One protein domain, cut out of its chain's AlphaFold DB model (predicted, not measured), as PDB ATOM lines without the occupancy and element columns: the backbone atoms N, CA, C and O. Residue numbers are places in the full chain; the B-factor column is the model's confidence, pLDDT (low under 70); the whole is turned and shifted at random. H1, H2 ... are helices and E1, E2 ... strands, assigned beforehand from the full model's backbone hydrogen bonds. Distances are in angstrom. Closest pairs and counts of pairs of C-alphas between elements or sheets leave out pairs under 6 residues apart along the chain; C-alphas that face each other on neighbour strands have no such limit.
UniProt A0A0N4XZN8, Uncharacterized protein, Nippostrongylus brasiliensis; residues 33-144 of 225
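This is residues 33 to 144 of the 225 residues of an uncharacterized protein of Nippostrongylus brasiliensis (UniProt A0A0N4XZN8). A small head built on one strongly twisted, curled sheet of five strands, with the little helix H1 beside it, continues into one long helix, H2, whose far part sticks out as an arm with the tail, residues 127 to 144. The printed part has 112 residues, with E1 E2 E3 E4 H1 E5 H2 along the chain; the sheet's order is E1 E2 E3 E4 E5, antiparallel throughout, and the class is mixed, helices and strands. It is loose, with a radius of gyration of the C-alphas of 17.9 A, spanning 65 by 33 by 25 A.

Find C-alpha 38 at (107.013, 137.480, 164.437), where E1, residues 38 to 40, begins. Next come E2, residues 49 to 53, and E3, residues 59 to 69, 28.8 A long, which bends by 64 degrees at residue 66. Read on through E4, residues 72 to 77, H1, residues 78 to 82, and E5, residues 88 to 92. H2, residues 112 to 140, runs 42.3 A to C-alpha 140 at (73.455, 163.880, 171.083).

E1 to E4 form a meander, each strand the antiparallel neighbour of the one before; look for N 38 and O 51 at 2.8 A, N 50 and O 63 at 2.9 A, and N 64 and O 76 at 2.8 A. Edge strand E5 is the antiparallel neighbour of E4, with N 73 and O 91 within hydrogen-bond range at 2.8 A. H1 is on the sheet, height 7.7 A, only just over none of its strands: 2 of its C-alphas fall on E3. H2 only grazes the sheet with residues 112 to 115; its closest C-alphas to E3 are Ala 112 and Lys 59, 5.3 A. H1 and H2 are apart. Every O i to N i+4 pair is within hydrogen-bond range in H1, and 24 of 25 in H2.

The C-alphas of Ala 33 and Val 144, the two farthest apart, are 66.1 A from each other. The printed part has no cut; the link from E5 to H2 is long, 19 residues. Look for pLDDT under 70 at residues 139 to 144.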
ATOM      1  N   ALA A  33     119.451 131.951 153.241       79.56
ATOM      2  CA  ALA A  33     119.320 132.077 154.683       79.56
ATOM      3  C   ALA A  33     118.067 132.897 154.999       79.56
ATOM      4  O   ALA A  33     117.913 134.018 154.514       79.56
ATOM      5  N   ARG A  34     117.154 132.293 155.758       90.81
ATOM      6  CA  ARG A  34     115.908 132.922 156.178       90.81
ATOM      7  C   ARG A  34     116.036 133.343 157.626       90.81
ATOM      8  O   ARG A  34     116.503 132.565 158.453       90.81
ATOM      9  N   PHE A  35     115.587 134.554 157.913       95.50
ATOM     10  CA  PHE A  35     115.594 135.108 159.258       95.50
ATOM     11  C   PHE A  35     114.133 135.162 159.722       95.50
ATOM     12  O   PHE A  35     113.340 135.856 159.084       95.50
ATOM     13  N   PRO A  36     113.731 134.400 160.755       95.75
ATOM     14  CA  PRO A  36     112.327 134.297 161.139       95.75
ATOM     15  C   PRO A  36     111.846 135.575 161.840       95.75
ATOM     16  O   PRO A  36     112.480 136.068 162.776       95.75
ATOM     17  N   GLY A  37     110.709 136.111 161.399       95.69
ATOM     18  CA  GLY A  37     109.997 137.211 162.044       95.69
ATOM     19  C   GLY A  37     108.795 136.747 162.871       95.69
ATOM     20  O   GLY A  37     108.296 135.636 162.731       95.69
ATOM     21  N   SER A  38     108.297 137.629 163.738       95.38
ATOM     22  CA  SER A  38     107.013 137.480 164.437       95.38
ATOM     23  C   SER A  38     105.990 138.463 163.867       95.38
ATOM     24  O   SER A  38     106.220 139.673 163.904       95.38
ATOM     25  N   ARG A  39     104.855 137.970 163.360       95.25
ATOM     26  CA  ARG A  39     103.761 138.792 162.817       95.25
ATOM     27  C   ARG A  39     102.808 139.278 163.914       95.25
ATOM     28  O   ARG A  39     102.369 138.482 164.738       95.25
ATOM     29  N   GLU A  40     102.451 140.568 163.915       92.12
ATOM     30  CA  GLU A  40     101.558 141.167 164.927       92.12
ATOM     31  C   GLU A  40     100.648 142.310 164.416       92.12
ATOM     32  O   GLU A  40     101.039 143.111 163.574       92.12
ATOM     33  N   MET A  41      99.483 142.498 165.060       87.56
ATOM     34  CA  MET A  41      98.442 143.532 164.814       87.56
ATOM     35  C   MET A  41      98.304 143.939 163.328       87.56
ATOM     36  O   MET A  41      97.857 143.128 162.542       87.56
ATOM     37  N   ASN A  42      98.592 145.153 162.840       84.31
ATOM     38  CA  ASN A  42      98.915 146.465 163.436       84.31
ATOM     39  C   ASN A  42      97.806 146.987 164.373       84.31
ATOM     40  O   ASN A  42      96.668 146.539 164.303       84.31
ATOM     41  N   THR A  43      98.098 147.985 165.209       74.31
ATOM     42  CA  THR A  43      97.102 148.681 166.043       74.31
ATOM     43  C   THR A  43      95.933 149.291 165.250       74.31
ATOM     44  O   THR A  43      94.839 149.434 165.788       74.31
ATOM     45  N   HIS A  44      96.141 149.591 163.964       71.75
ATOM     46  CA  HIS A  44      95.112 150.067 163.028       71.75
ATOM     47  C   HIS A  44      94.377 148.932 162.282       71.75
ATOM     48  O   HIS A  44      93.483 149.206 161.485       71.75
ATOM     49  N   GLY A  45      94.772 147.667 162.473       74.69
ATOM     50  CA  GLY A  45      94.112 146.474 161.921       74.69
ATOM     51  C   GLY A  45      94.143 146.287 160.395       74.69
ATOM     52  O   GLY A  45      93.563 145.324 159.910       74.69
ATOM     53  N   LYS A  46      94.773 147.186 159.621       82.38
ATOM     54  CA  LYS A  46      94.748 147.135 158.143       82.38
ATOM     55  C   LYS A  46      95.801 146.206 157.522       82.38
ATOM     56  O   LYS A  46      95.529 145.555 156.520       82.38
ATOM     57  N   HIS A  47      97.008 146.205 158.077       89.44
ATOM     58  CA  HIS A  47      98.151 145.415 157.617       89.44
ATOM     59  C   HIS A  47      98.955 144.992 158.838       89.44
ATOM     60  O   HIS A  47      99.076 145.793 159.765       89.44
ATOM     61  N   ASP A  48      99.529 143.798 158.838       92.31
ATOM     62  CA  ASP A  48     100.340 143.342 159.962       92.31
ATOM     63  C   ASP A  48     101.669 144.114 160.048       92.31
ATOM     64  O   ASP A  48     102.152 144.705 159.074       92.31
ATOM     65  N   ILE A  49     102.274 144.117 161.235       94.44
ATOM     66  CA  ILE A  49     103.693 144.437 161.402       94.44
ATOM     67  C   ILE A  49     104.488 143.141 161.547       94.44
ATOM     68  O   ILE A  49     103.952 142.121 161.981       94.44
ATOM     69  N   LEU A  50     105.781 143.212 161.258       96.50
ATOM     70  CA  LEU A  50     106.736 142.163 161.595       96.50
ATOM     71  C   LEU A  50     107.718 142.687 162.640       96.50
ATOM     72  O   LEU A  50     108.314 143.750 162.458       96.50
ATOM     73  N   ARG A  51     107.900 141.939 163.725       96.56
ATOM     74  CA  ARG A  51     108.978 142.144 164.696       96.56
ATOM     75  C   ARG A  51     110.091 141.140 164.420       96.56
ATOM     76  O   ARG A  51     109.827 139.948 164.291       96.56
ATOM     77  N   TYR A  52     111.326 141.618 164.373       97.31
ATOM     78  CA  TYR A  52     112.523 140.784 164.382       97.31
ATOM     79  C   TYR A  52     113.240 140.964 165.720       97.31
ATOM     80  O   TYR A  52     113.570 142.095 166.082       97.31
ATOM     81  N   MET A  53     113.445 139.873 166.456       97.25
ATOM     82  CA  MET A  53     114.235 139.868 167.690       97.25
ATOM     83  C   MET A  53     115.716 139.791 167.328       97.25
ATOM     84  O   MET A  53     116.094 138.957 166.507       97.25
ATOM     85  N   ILE A  54     116.550 140.643 167.923       96.38
ATOM     86  CA  ILE A  54     117.995 140.611 167.684       96.38
ATOM     87  C   ILE A  54     118.580 139.421 168.466       96.38
ATOM     88  O   ILE A  54     118.413 139.369 169.684       96.38
ATOM     89  N   PRO A  55     119.251 138.448 167.817       95.50
ATOM     90  CA  PRO A  55     119.807 137.297 168.525       95.50
ATOM     91  C   PRO A  55     120.815 137.729 169.600       95.50
ATOM     92  O   PRO A  55     121.813 138.374 169.292       95.50
ATOM     93  N   GLY A  56     120.553 137.360 170.856       95.69
ATOM     94  CA  GLY A  56     121.401 137.714 172.001       95.69
ATOM     95  C   GLY A  56     121.094 139.062 172.667       95.69
ATOM     96  O   GLY A  56     121.784 139.411 173.620       95.69
ATOM     97  N   GLU A  57     120.068 139.801 172.229       95.88
ATOM     98  CA  GLU A  57     119.607 141.024 172.900       95.88
ATOM     99  C   GLU A  57     118.088 141.023 173.142       95.88
ATOM    100  O   GLU A  57     117.310 140.593 172.293       95.88
ATOM    101  N   ASP A  58     117.634 141.664 174.225       95.75
ATOM    102  CA  ASP A  58     116.205 141.938 174.488       95.75
ATOM    103  C   ASP A  58     115.623 143.071 173.610       95.75
ATOM    104  O   ASP A  58     114.587 143.678 173.905       95.75
ATOM    105  N   LYS A  59     116.303 143.384 172.502       97.25
ATOM    106  CA  LYS A  59     115.934 144.437 171.559       97.25
ATOM    107  C   LYS A  59     115.389 143.852 170.262       97.25
ATOM    108  O   LYS A  59     115.705 142.738 169.848       97.25
ATOM    109  N   CYS A  60     114.575 144.646 169.582       97.06
ATOM    110  CA  CYS A  60     113.926 144.264 168.345       97.06
ATOM    111  C   CYS A  60     113.904 145.395 167.310       97.06
ATOM    112  O   CYS A  60     113.927 146.591 167.627       97.06
ATOM    113  N   TYR A  61     113.803 144.993 166.046       97.31
ATOM    114  CA  TYR A  61     113.423 145.874 164.951       97.31
ATOM    115  C   TYR A  61     111.968 145.629 164.563       97.31
ATOM    116  O   TYR A  61     111.506 144.492 164.466       97.31
ATOM    117  N   ILE A  62     111.249 146.722 164.312       96.38
ATOM    118  CA  ILE A  62     109.831 146.710 163.951       96.38
ATOM    119  C   ILE A  62     109.702 147.158 162.503       96.38
ATOM    120  O   ILE A  62     110.142 148.251 162.134       96.38
ATOM    121  N   PHE A  63     109.055 146.332 161.698       97.19
ATOM    122  CA  PHE A  63     108.898 146.498 160.267       97.19
ATOM    123  C   PHE A  63     107.416 146.681 159.922       97.19
ATOM    124  O   PHE A  63     106.564 145.866 160.269       97.19
ATOM    125  N   LEU A  64     107.105 147.785 159.245       95.69
ATOM    126  CA  LEU A  64     105.763 148.152 158.797       95.69
ATOM    127  C   LEU A  64     105.575 147.724 157.341       95.69
ATOM    128  O   LEU A  64     106.448 147.991 156.511       95.69
ATOM    129  N   PHE A  65     104.444 147.101 157.017       96.25
ATOM    130  CA  PHE A  65     104.096 146.766 155.637       96.25
ATOM    131  C   PHE A  65     104.057 148.027 154.756       96.25
ATOM    132  O   PHE A  65     103.457 149.036 155.135       96.25
ATOM    133  N   LYS A  66     104.687 147.972 153.575       95.75
ATOM    134  CA  LYS A  66     104.723 149.085 152.609       95.75
ATOM    135  C   LYS A  66     104.015 148.753 151.297       95.75
ATOM    136  O   LYS A  66     103.291 149.601 150.784       95.75
ATOM    137  N   ARG A  67     104.244 147.561 150.738       96.06
ATOM    138  CA  ARG A  67     103.532 147.039 149.556       96.06
ATOM    139  C   ARG A  67     103.731 145.532 149.408       96.06
ATOM    140  O   ARG A  67     104.792 145.028 149.770       96.06
ATOM    141  N   ALA A  68     102.763 144.867 148.787       96.81
ATOM    142  CA  ALA A  68     102.898 143.500 148.300       96.81
ATOM    143  C   ALA A  68     103.400 143.510 146.849       96.81
ATOM    144  O   ALA A  68     102.949 144.328 146.044       96.81
ATOM    145  N   ASN A  69     104.312 142.599 146.517       96.00
ATOM    146  CA  ASN A  69     104.752 142.308 145.153       96.00
ATOM    147  C   ASN A  69     104.426 140.839 144.816       96.00
ATOM    148  O   ASN A  69     104.092 140.034 145.685       96.00
ATOM    149  N   GLN A  70     104.551 140.451 143.544       95.50
ATOM    150  CA  GLN A  70     104.345 139.059 143.142       95.50
ATOM    151  C   GLN A  70     105.428 138.150 143.759       95.50
ATOM    152  O   GLN A  70     106.585 138.172 143.343       95.50
ATOM    153  N   GLY A  71     105.035 137.356 144.759       94.12
ATOM    154  CA  GLY A  71     105.880 136.359 145.428       94.12
ATOM    155  C   GLY A  71     106.670 136.842 146.653       94.12
ATOM    156  O   GLY A  71     107.350 136.023 147.261       94.12
ATOM    157  N   TYR A  72     106.597 138.124 147.026       95.94
ATOM    158  CA  TYR A  72     107.192 138.651 148.263       95.94
ATOM    159  C   TYR A  72     106.561 139.989 148.662       95.94
ATOM    160  O   TYR A  72     106.165 140.784 147.810       95.94
ATOM    161  N   ASP A  73     106.555 140.279 149.956       97.19
ATOM    162  CA  ASP A  73     106.158 141.572 150.501       97.19
ATOM    163  C   ASP A  73     107.376 142.464 150.752       97.19
ATOM    164  O   ASP A  73     108.494 141.993 150.980       97.19
ATOM    165  N   ILE A  74     107.164 143.780 150.726       97.06
ATOM    166  CA  ILE A  74     108.158 144.776 151.125       97.06
ATOM    167  C   ILE A  74     107.687 145.459 152.401       97.06
ATOM    168  O   ILE A  74     106.650 146.132 152.426       97.06
ATOM    169  N   TYR A  75     108.521 145.355 153.430       97.62
ATOM    170  CA  TYR A  75     108.351 146.047 154.698       97.62
ATOM    171  C   TYR A  75     109.403 147.151 154.863       97.62
ATOM    172  O   TYR A  75     110.404 147.206 154.149       97.62
ATOM    173  N   THR A  76     109.162 148.089 155.776       97.50
ATOM    174  CA  THR A  76     110.041 149.233 156.068       97.50
ATOM    175  C   THR A  76     110.205 149.409 157.569       97.50
ATOM    176  O   THR A  76     109.221 149.380 158.304       97.50
ATOM    177  N   CYS A  77     111.430 149.622 158.042       97.62
ATOM    178  CA  CYS A  77     111.694 149.787 159.472       97.62
ATOM    179  C   CYS A  77     111.007 151.046 160.055       97.62
ATOM    180  O   CYS A  77     111.206 152.157 159.554       97.62
ATOM    181  N   ARG A  78     110.233 150.883 161.145       95.31
ATOM    182  CA  ARG A  78     109.485 151.945 161.858       95.31
ATOM    183  C   ARG A  78     110.403 153.095 162.285       95.31
ATOM    184  O   ARG A  78     110.065 154.255 162.061       95.31
ATOM    185  N   GLY A  79     111.567 152.781 162.859       95.19
ATOM    186  CA  GLY A  79     112.546 153.772 163.326       95.19
ATOM    187  C   GLY A  79     113.152 154.580 162.176       95.19
ATOM    188  O   GLY A  79     113.009 155.800 162.126       95.19
ATOM    189  N   CYS A  80     113.754 153.897 161.201       96.81
ATOM    190  CA  CYS A  80     114.320 154.513 159.998       96.81
ATOM    191  C   CYS A  80     113.311 155.355 159.193       96.81
ATOM    192  O   CYS A  80     113.669 156.408 158.663       96.81
ATOM    193  N   SER A  81     112.043 154.932 159.129       95.19
ATOM    194  CA  SER A  81     110.977 155.697 158.468       95.19
ATOM    195  C   SER A  81     110.731 157.057 159.142       95.19
ATOM    196  O   SER A  81     110.639 158.076 158.458       95.19
ATOM    197  N   ARG A  82     110.733 157.115 160.487       93.94
ATOM    198  CA  ARG A  82     110.638 158.381 161.248       93.94
ATOM    199  C   ARG A  82     111.845 159.296 161.007       93.94
ATOM    200  O   ARG A  82     111.688 160.512 160.961       93.94
ATOM    201  N   LEU A  83     113.028 158.719 160.790       93.81
ATOM    202  CA  LEU A  83     114.280 159.429 160.487       93.81
ATOM    203  C   LEU A  83     114.443 159.794 158.996       93.81
ATOM    204  O   LEU A  83     115.559 160.070 158.551       93.81
ATOM    205  N   LYS A  84     113.361 159.758 158.198       92.81
ATOM    206  CA  LYS A  84     113.344 160.050 156.746       92.81
ATOM    207  C   LYS A  84     114.360 159.241 155.916       92.81
ATOM    208  O   LYS A  84     114.683 159.615 154.794       92.81
ATOM    209  N   THR A  85     114.850 158.121 156.445       94.62
ATOM    210  CA  THR A  85     115.893 157.275 155.839       94.62
ATOM    211  C   THR A  85     115.431 155.813 155.820       94.62
ATOM    212  O   THR A  85     116.010 154.964 156.494       94.62
ATOM    213  N   PRO A  86     114.329 155.504 155.103       94.38
ATOM    214  CA  PRO A  86     113.617 154.234 155.222       94.38
ATOM    215  C   PRO A  86     114.427 153.045 154.687       94.38
ATOM    216  O   PRO A  86     114.532 152.850 153.479       94.38
ATOM    217  N   VAL A  87     114.913 152.201 155.599       96.88
ATOM    218  CA  VAL A  87     115.436 150.861 155.289       96.88
ATOM    219  C   VAL A  87     114.272 149.938 154.934       96.88
ATOM    220  O   VAL A  87     113.299 149.853 155.693       96.88
ATOM    221  N   THR A  88     114.360 149.264 153.785       97.06
ATOM    222  CA  THR A  88     113.320 148.365 153.263       97.06
ATOM    223  C   THR A  88     113.834 146.942 153.114       97.06
ATOM    224  O   THR A  88     114.835 146.738 152.436       97.06
ATOM    225  N   VAL A  89     113.090 145.973 153.640       97.00
ATOM    226  CA  VAL A  89     113.421 144.540 153.593       97.00
ATOM    227  C   VAL A  89     112.363 143.765 152.810       97.00
ATOM    228  O   VAL A  89     111.203 144.186 152.731       97.00
ATOM    229  N   LYS A  90     112.766 142.638 152.213       97.25
ATOM    230  CA  LYS A  90     111.867 141.712 151.508       97.25
ATOM    231  C   LYS A  90     111.513 140.542 152.417       97.25
ATOM    232  O   LYS A  90     112.400 139.988 153.063       97.25
ATOM    233  N   VAL A  91     110.243 140.153 152.416       96.75
ATOM    234  CA  VAL A  91     109.702 139.094 153.277       96.75
ATOM    235  C   VAL A  91     108.868 138.121 152.447       96.75
ATOM    236  O   VAL A  91     108.156 138.545 151.535       96.75
ATOM    237  N   ILE A  92     108.935 136.825 152.754       96.00
ATOM    238  CA  ILE A  92     108.018 135.809 152.220       96.00
ATOM    239  C   ILE A  92     107.332 135.120 153.397       96.00
ATOM    240  O   ILE A  92     107.982 134.429 154.176       96.00
ATOM    241  N   GLY A  93     106.015 135.305 153.530       94.44
ATOM    242  CA  GLY A  93     105.308 134.915 154.749       94.44
ATOM    243  C   GLY A  93     105.824 135.751 155.918       94.44
ATOM    244  O   GLY A  93     105.668 136.971 155.898       94.44
ATOM    245  N   ASP A  94     106.476 135.102 156.880       95.94
ATOM    246  CA  ASP A  94     107.062 135.748 158.063       95.94
ATOM    247  C   ASP A  94     108.602 135.742 158.049       95.94
ATOM    248  O   ASP A  94     109.232 136.296 158.949       95.94
ATOM    249  N   ASP A  95     109.215 135.168 157.008       96.44
ATOM    250  CA  ASP A  95     110.667 135.062 156.862       96.44
ATOM    251  C   ASP A  95     111.249 136.255 156.089       96.44
ATOM    252  O   ASP A  95     110.876 136.505 154.935       96.44
ATOM    253  N   PHE A  96     112.230 136.948 156.670       96.50
ATOM    254  CA  PHE A  96     113.040 137.934 155.950       96.50
ATOM    255  C   PHE A  96     114.050 137.232 155.023       96.50
ATOM    256  O   PHE A  96     114.652 136.219 155.387       96.50
ATOM    257  N   LEU A  97     114.246 137.791 153.821       95.00
ATOM    258  CA  LEU A  97     115.186 137.283 152.803       95.00
ATOM    259  C   LEU A  97     116.621 137.830 152.935       95.00
ATOM    260  O   LEU A  97     117.522 137.354 152.246       95.00
ATOM    261  N   SER A  98     116.818 138.858 153.757       94.31
ATOM    262  CA  SER A  98     118.118 139.417 154.142       94.31
ATOM    263  C   SER A  98     118.168 139.546 155.662       94.31
ATOM    264  O   SER A  98     117.116 139.622 156.302       94.31
ATOM    265  N   ASP A  99     119.374 139.546 156.234       95.00
ATOM    266  CA  ASP A  99     119.579 139.714 157.676       95.00
ATOM    267  C   ASP A  99     119.172 141.136 158.097       95.00
ATOM    268  O   ASP A  99     119.861 142.091 157.720       95.00
ATOM    269  N   PRO A 100     118.109 141.316 158.907       95.69
ATOM    270  CA  PRO A 100     117.683 142.643 159.337       95.69
ATOM    271  C   PRO A 100     118.737 143.385 160.173       95.69
ATOM    272  O   PRO A 100     118.653 144.601 160.299       95.69
ATOM    273  N   CYS A 101     119.730 142.691 160.746       94.94
ATOM    274  CA  CYS A 101     120.825 143.323 161.489       94.94
ATOM    275  C   CYS A 101     121.955 143.857 160.599       94.94
ATOM    276  O   CYS A 101     122.705 144.720 161.050       94.94
ATOM    277  N   GLN A 102     122.085 143.378 159.355       95.25
ATOM    278  CA  GLN A 102     123.125 143.832 158.415       95.25
ATOM    279  C   GLN A 102     122.663 144.989 157.521       95.25
ATOM    280  O   GLN A 102     123.482 145.643 156.873       95.25
ATOM    281  N   GLU A 103     121.360 145.263 157.482       95.12
ATOM    282  CA  GLU A 103     120.812 146.412 156.769       95.12
ATOM    283  C   GLU A 103     121.303 147.743 157.395       95.12
ATOM    284  O   GLU A 103     121.491 147.828 158.613       95.12
ATOM    285  N   PRO A 104     121.494 148.821 156.608       95.00
ATOM    286  CA  PRO A 104     122.118 150.069 157.066       95.00
ATOM    287  C   PRO A 104     121.163 150.946 157.902       95.00
ATOM    288  O   PRO A 104     120.755 152.044 157.504       95.00
ATOM    289  N   HIS A 105     120.786 150.454 159.081       95.69
ATOM    290  CA  HIS A 105     119.915 151.140 160.028       95.69
ATOM    291  C   HIS A 105     120.569 152.400 160.617       95.69
ATOM    292  O   HIS A 105     121.714 152.394 161.059       95.69
ATOM    293  N   ARG A 106     119.799 153.496 160.669       95.81
ATOM    294  CA  ARG A 106     120.147 154.734 161.402       95.81
ATOM    295  C   ARG A 106     119.373 154.897 162.712       95.81
ATOM    296  O   ARG A 106     119.581 155.866 163.434       95.81
ATOM    297  N   CYS A 107     118.435 153.996 162.989       96.25
ATOM    298  CA  CYS A 107     117.660 153.979 164.222       96.25
ATOM    299  C   CYS A 107     118.277 153.023 165.242       96.25
ATOM    300  O   CYS A 107     118.774 151.963 164.872       96.25
ATOM    301  N   VAL A 108     118.147 153.360 166.522       95.69
ATOM    302  CA  VAL A 108     118.439 152.432 167.619       95.69
ATOM    303  C   VAL A 108     117.331 151.360 167.673       95.69
ATOM    304  O   VAL A 108     116.159 151.718 167.495       95.69
ATOM    305  N   PRO A 109     117.661 150.072 167.893       96.38
ATOM    306  CA  PRO A 109     116.681 149.029 168.201       96.38
ATOM    307  C   PRO A 109     115.785 149.394 169.391       96.38
ATOM    308  O   PRO A 109     116.210 150.105 170.302       96.38
ATOM    309  N   VAL A 110     114.553 148.884 169.408       95.62
ATOM    310  CA  VAL A 110     113.587 149.142 170.488       95.62
ATOM    311  C   VAL A 110     113.567 147.953 171.443       95.62
ATOM    312  O   VAL A 110     113.577 146.810 170.999       95.62
ATOM    313  N   ASP A 111     113.523 148.211 172.745       96.75
ATOM    314  CA  ASP A 111     113.300 147.177 173.759       96.75
ATOM    315  C   ASP A 111     111.963 146.450 173.506       96.75
ATOM    316  O   ASP A 111     110.916 147.082 173.316       96.75
ATOM    317  N   ALA A 112     112.009 145.118 173.452       93.81
ATOM    318  CA  ALA A 112     110.870 144.303 173.040       93.81
ATOM    319  C   ALA A 112     109.742 144.251 174.085       93.81
ATOM    320  O   ALA A 112     108.573 144.101 173.718       93.81
ATOM    321  N   LEU A 113     110.063 144.397 175.376       93.25
ATOM    322  CA  LEU A 113     109.063 144.467 176.440       93.25
ATOM    323  C   LEU A 113     108.355 145.825 176.401       93.25
ATOM    324  O   LEU A 113     107.125 145.880 176.424       93.25
ATOM    325  N   ASN A 114     109.122 146.907 176.254       92.44
ATOM    326  CA  ASN A 114     108.592 148.263 176.167       92.44
ATOM    327  C   ASN A 114     107.682 148.460 174.943       92.44
ATOM    328  O   ASN A 114     106.608 149.041 175.095       92.44
ATOM    329  N   GLU A 115     108.024 147.933 173.755       91.75
ATOM    330  CA  GLU A 115     107.106 148.007 172.599       91.75
ATOM    331  C   GLU A 115     105.809 147.239 172.846       91.75
ATOM    332  O   GLU A 115     104.726 147.744 172.539       91.75
ATOM    333  N   LYS A 116     105.889 146.050 173.450       90.31
ATOM    334  CA  LYS A 116     104.708 145.245 173.774       90.31
ATOM    335  C   LYS A 116     103.782 145.978 174.751       90.31
ATOM    336  O   LYS A 116     102.564 145.960 174.564       90.31
ATOM    337  N   VAL A 117     104.340 146.661 175.753       92.19
ATOM    338  CA  VAL A 117     103.585 147.499 176.702       92.19
ATOM    339  C   VAL A 117     102.992 148.737 176.011       92.19
ATOM    340  O   VAL A 117     101.787 148.961 176.131       92.19
ATOM    341  N   GLU A 118     103.779 149.486 175.223       89.56
ATOM    342  CA  GLU A 118     103.324 150.641 174.415       89.56
ATOM    343  C   GLU A 118     102.119 150.253 173.541       89.56
ATOM    344  O   GLU A 118     101.086 150.931 173.514       89.56
ATOM    345  N   ARG A 119     102.221 149.104 172.868       87.38
ATOM    346  CA  ARG A 119     101.200 148.553 171.976       87.38
ATOM    347  C   ARG A 119      99.915 148.176 172.711       87.38
ATOM    348  O   ARG A 119      98.827 148.520 172.242       87.38
ATOM    349  N   LEU A 120     100.016 147.498 173.857       88.75
ATOM    350  CA  LEU A 120      98.860 147.138 174.685       88.75
ATOM    351  C   LEU A 120      98.158 148.386 175.243       88.75
ATOM    352  O   LEU A 120      96.928 148.478 175.169       88.75
ATOM    353  N   ALA A 121      98.924 149.371 175.720       89.56
ATOM    354  CA  ALA A 121      98.403 150.651 176.196       89.56
ATOM    355  C   ALA A 121      97.671 151.418 175.079       89.56
ATOM    356  O   ALA A 121      96.520 151.828 175.261       89.56
ATOM    357  N   TYR A 122      98.275 151.523 173.888       86.75
ATOM    358  CA  TYR A 122      97.643 152.116 172.705       86.75
ATOM    359  C   TYR A 122      96.324 151.408 172.357       86.75
ATOM    360  O   TYR A 122      95.283 152.055 172.217       86.75
ATOM    361  N   MET A 123      96.326 150.071 172.267       86.44
ATOM    362  CA  MET A 123      95.117 149.299 171.956       86.44
ATOM    363  C   MET A 123      94.015 149.510 173.002       86.44
ATOM    364  O   MET A 123      92.837 149.611 172.645       86.44
ATOM    365  N   ARG A 124      94.364 149.619 174.290       88.94
ATOM    366  CA  ARG A 124      93.398 149.921 175.354       88.94
ATOM    367  C   ARG A 124      92.805 151.322 175.191       88.94
ATOM    368  O   ARG A 124      91.582 151.458 175.230       88.94
ATOM    369  N   MET A 125      93.640 152.330 174.938       86.75
ATOM    370  CA  MET A 125      93.218 153.721 174.737       86.75
ATOM    371  C   MET A 125      92.302 153.885 173.514       86.75
ATOM    372  O   MET A 125      91.229 154.479 173.623       86.75
ATOM    373  N   CYS A 126      92.645 153.296 172.366       84.31
ATOM    374  CA  CYS A 126      91.795 153.344 171.171       84.31
ATOM    375  C   CYS A 126      90.423 152.687 171.394       84.31
ATOM    376  O   CYS A 126      89.403 153.202 170.926       84.31
ATOM    377  N   ASN A 127      90.367 151.591 172.156       86.62
ATOM    378  CA  ASN A 127      89.104 150.951 172.531       86.62
ATOM    379  C   ASN A 127      88.250 151.825 173.466       86.62
ATOM    380  O   ASN A 127      87.028 151.896 173.282       86.62
ATOM    381  N   LEU A 128      88.868 152.530 174.421       88.19
ATOM    382  CA  LEU A 128      88.184 153.512 175.270       88.19
ATOM    383  C   LEU A 128      87.636 154.677 174.435       88.19
ATOM    384  O   LEU A 128      86.440 154.956 174.506       88.19
ATOM    385  N   ASN A 129      88.447 155.270 173.556       86.00
ATOM    386  CA  ASN A 129      88.024 156.367 172.680       86.00
ATOM    387  C   ASN A 129      86.874 155.946 171.744       86.00
ATOM    388  O   ASN A 129      85.885 156.667 171.615       86.00
ATOM    389  N   ARG A 130      86.914 154.733 171.169       85.25
ATOM    390  CA  ARG A 130      85.802 154.161 170.380       85.25
ATOM    391  C   ARG A 130      84.534 153.912 171.218       85.25
ATOM    392  O   ARG A 130      83.427 153.907 170.672       85.25
ATOM    393  N   ARG A 131      84.646 153.675 172.529       85.69
ATOM    394  CA  ARG A 131      83.487 153.574 173.438       85.69
ATOM    395  C   ARG A 131      82.927 154.958 173.781       85.69
ATOM    396  O   ARG A 131      81.715 155.133 173.702       85.69
ATOM    397  N   LEU A 132      83.787 155.933 174.077       86.69
ATOM    398  CA  LEU A 132      83.393 157.314 174.373       86.69
ATOM    399  C   LEU A 132      82.726 157.992 173.168       86.69
ATOM    400  O   LEU A 132      81.618 158.498 173.323       86.69
ATOM    401  N   LYS A 133      83.312 157.902 171.961       83.69
ATOM    402  CA  LYS A 133      82.699 158.419 170.718       83.69
ATOM    403  C   LYS A 133      81.265 157.888 170.531       83.69
ATOM    404  O   LYS A 133      80.366 158.666 170.238       83.69
ATOM    405  N   ARG A 134      81.014 156.592 170.786       79.81
ATOM    406  CA  ARG A 134      79.656 156.009 170.726       79.81
ATOM    407  C   ARG A 134      78.704 156.596 171.772       79.81
ATOM    408  O   ARG A 134      77.594 156.968 171.418       79.81
ATOM    409  N   ILE A 135      79.134 156.709 173.032       81.25
ATOM    410  CA  ILE A 135      78.307 157.276 174.114       81.25
ATOM    411  C   ILE A 135      77.929 158.732 173.812       81.25
ATOM    412  O   ILE A 135      76.782 159.115 174.027       81.25
ATOM    413  N   LEU A 136      78.869 159.531 173.298       78.12
ATOM    414  CA  LEU A 136      78.624 160.928 172.936       78.12
ATOM    415  C   LEU A 136      77.609 161.043 171.789       78.12
ATOM    416  O   LEU A 136      76.636 161.777 171.935       78.12
ATOM    417  N   VAL A 137      77.759 160.249 170.722       77.50
ATOM    418  CA  VAL A 137      76.798 160.210 169.601       77.50
ATOM    419  C   VAL A 137      75.387 159.831 170.077       77.50
ATOM    420  O   VAL A 137      74.421 160.512 169.735       77.50
ATOM    421  N   THR A 138      75.249 158.805 170.926       70.06
ATOM    422  CA  THR A 138      73.939 158.409 171.479       70.06
ATOM    423  C   THR A 138      73.346 159.468 172.414       70.06
ATOM    424  O   THR A 138      72.129 159.643 172.443       70.06
ATOM    425  N   LYS A 139      74.171 160.214 173.160       63.12
ATOM    426  CA  LYS A 139      73.686 161.339 173.975       63.12
ATOM    427  C   LYS A 139      73.235 162.522 173.120       63.12
ATOM    428  O   LYS A 139      72.218 163.113 173.448       63.12
ATOM    429  N   SER A 140      73.904 162.822 172.004       58.38
ATOM    430  CA  SER A 140      73.455 163.880 171.083       58.38
ATOM    431  C   SER A 140      72.143 163.569 170.348       58.38
ATOM    432  O   SER A 140      71.490 164.498 169.888       58.38
ATOM    433  N   SER A 141      71.721 162.299 170.255       55.78
ATOM    434  CA  SER A 141      70.395 161.938 169.717       55.78
ATOM    435  C   SER A 141      69.275 161.936 170.763       55.78
ATOM    436  O   SER A 141      68.105 161.860 170.398       55.78
ATOM    437  N   LEU A 142      69.605 162.007 172.057       55.19
ATOM    438  CA  LEU A 142      68.627 162.291 173.104       55.19
ATOM    439  C   LEU A 142      68.446 163.806 173.149       55.19
ATOM    440  O   LEU A 142      69.214 164.507 173.804       55.19
ATOM    441  N   ALA A 143      67.462 164.293 172.390       53.69
ATOM    442  CA  ALA A 143      67.175 165.714 172.255       53.69
ATOM    443  C   ALA A 143      67.071 166.388 173.632       53.69
ATOM    444  O   ALA A 143      66.137 166.134 174.394       53.69
ATOM    445  N   VAL A 144      68.034 167.262 173.931       55.97
ATOM    446  CA  VAL A 144      67.894 168.240 175.011       55.97
ATOM    447  C   VAL A 144      66.679 169.101 174.649       55.97
ATOM    448  O   VAL A 144      66.632 169.592 173.517       55.97
TER     449      VAL A 144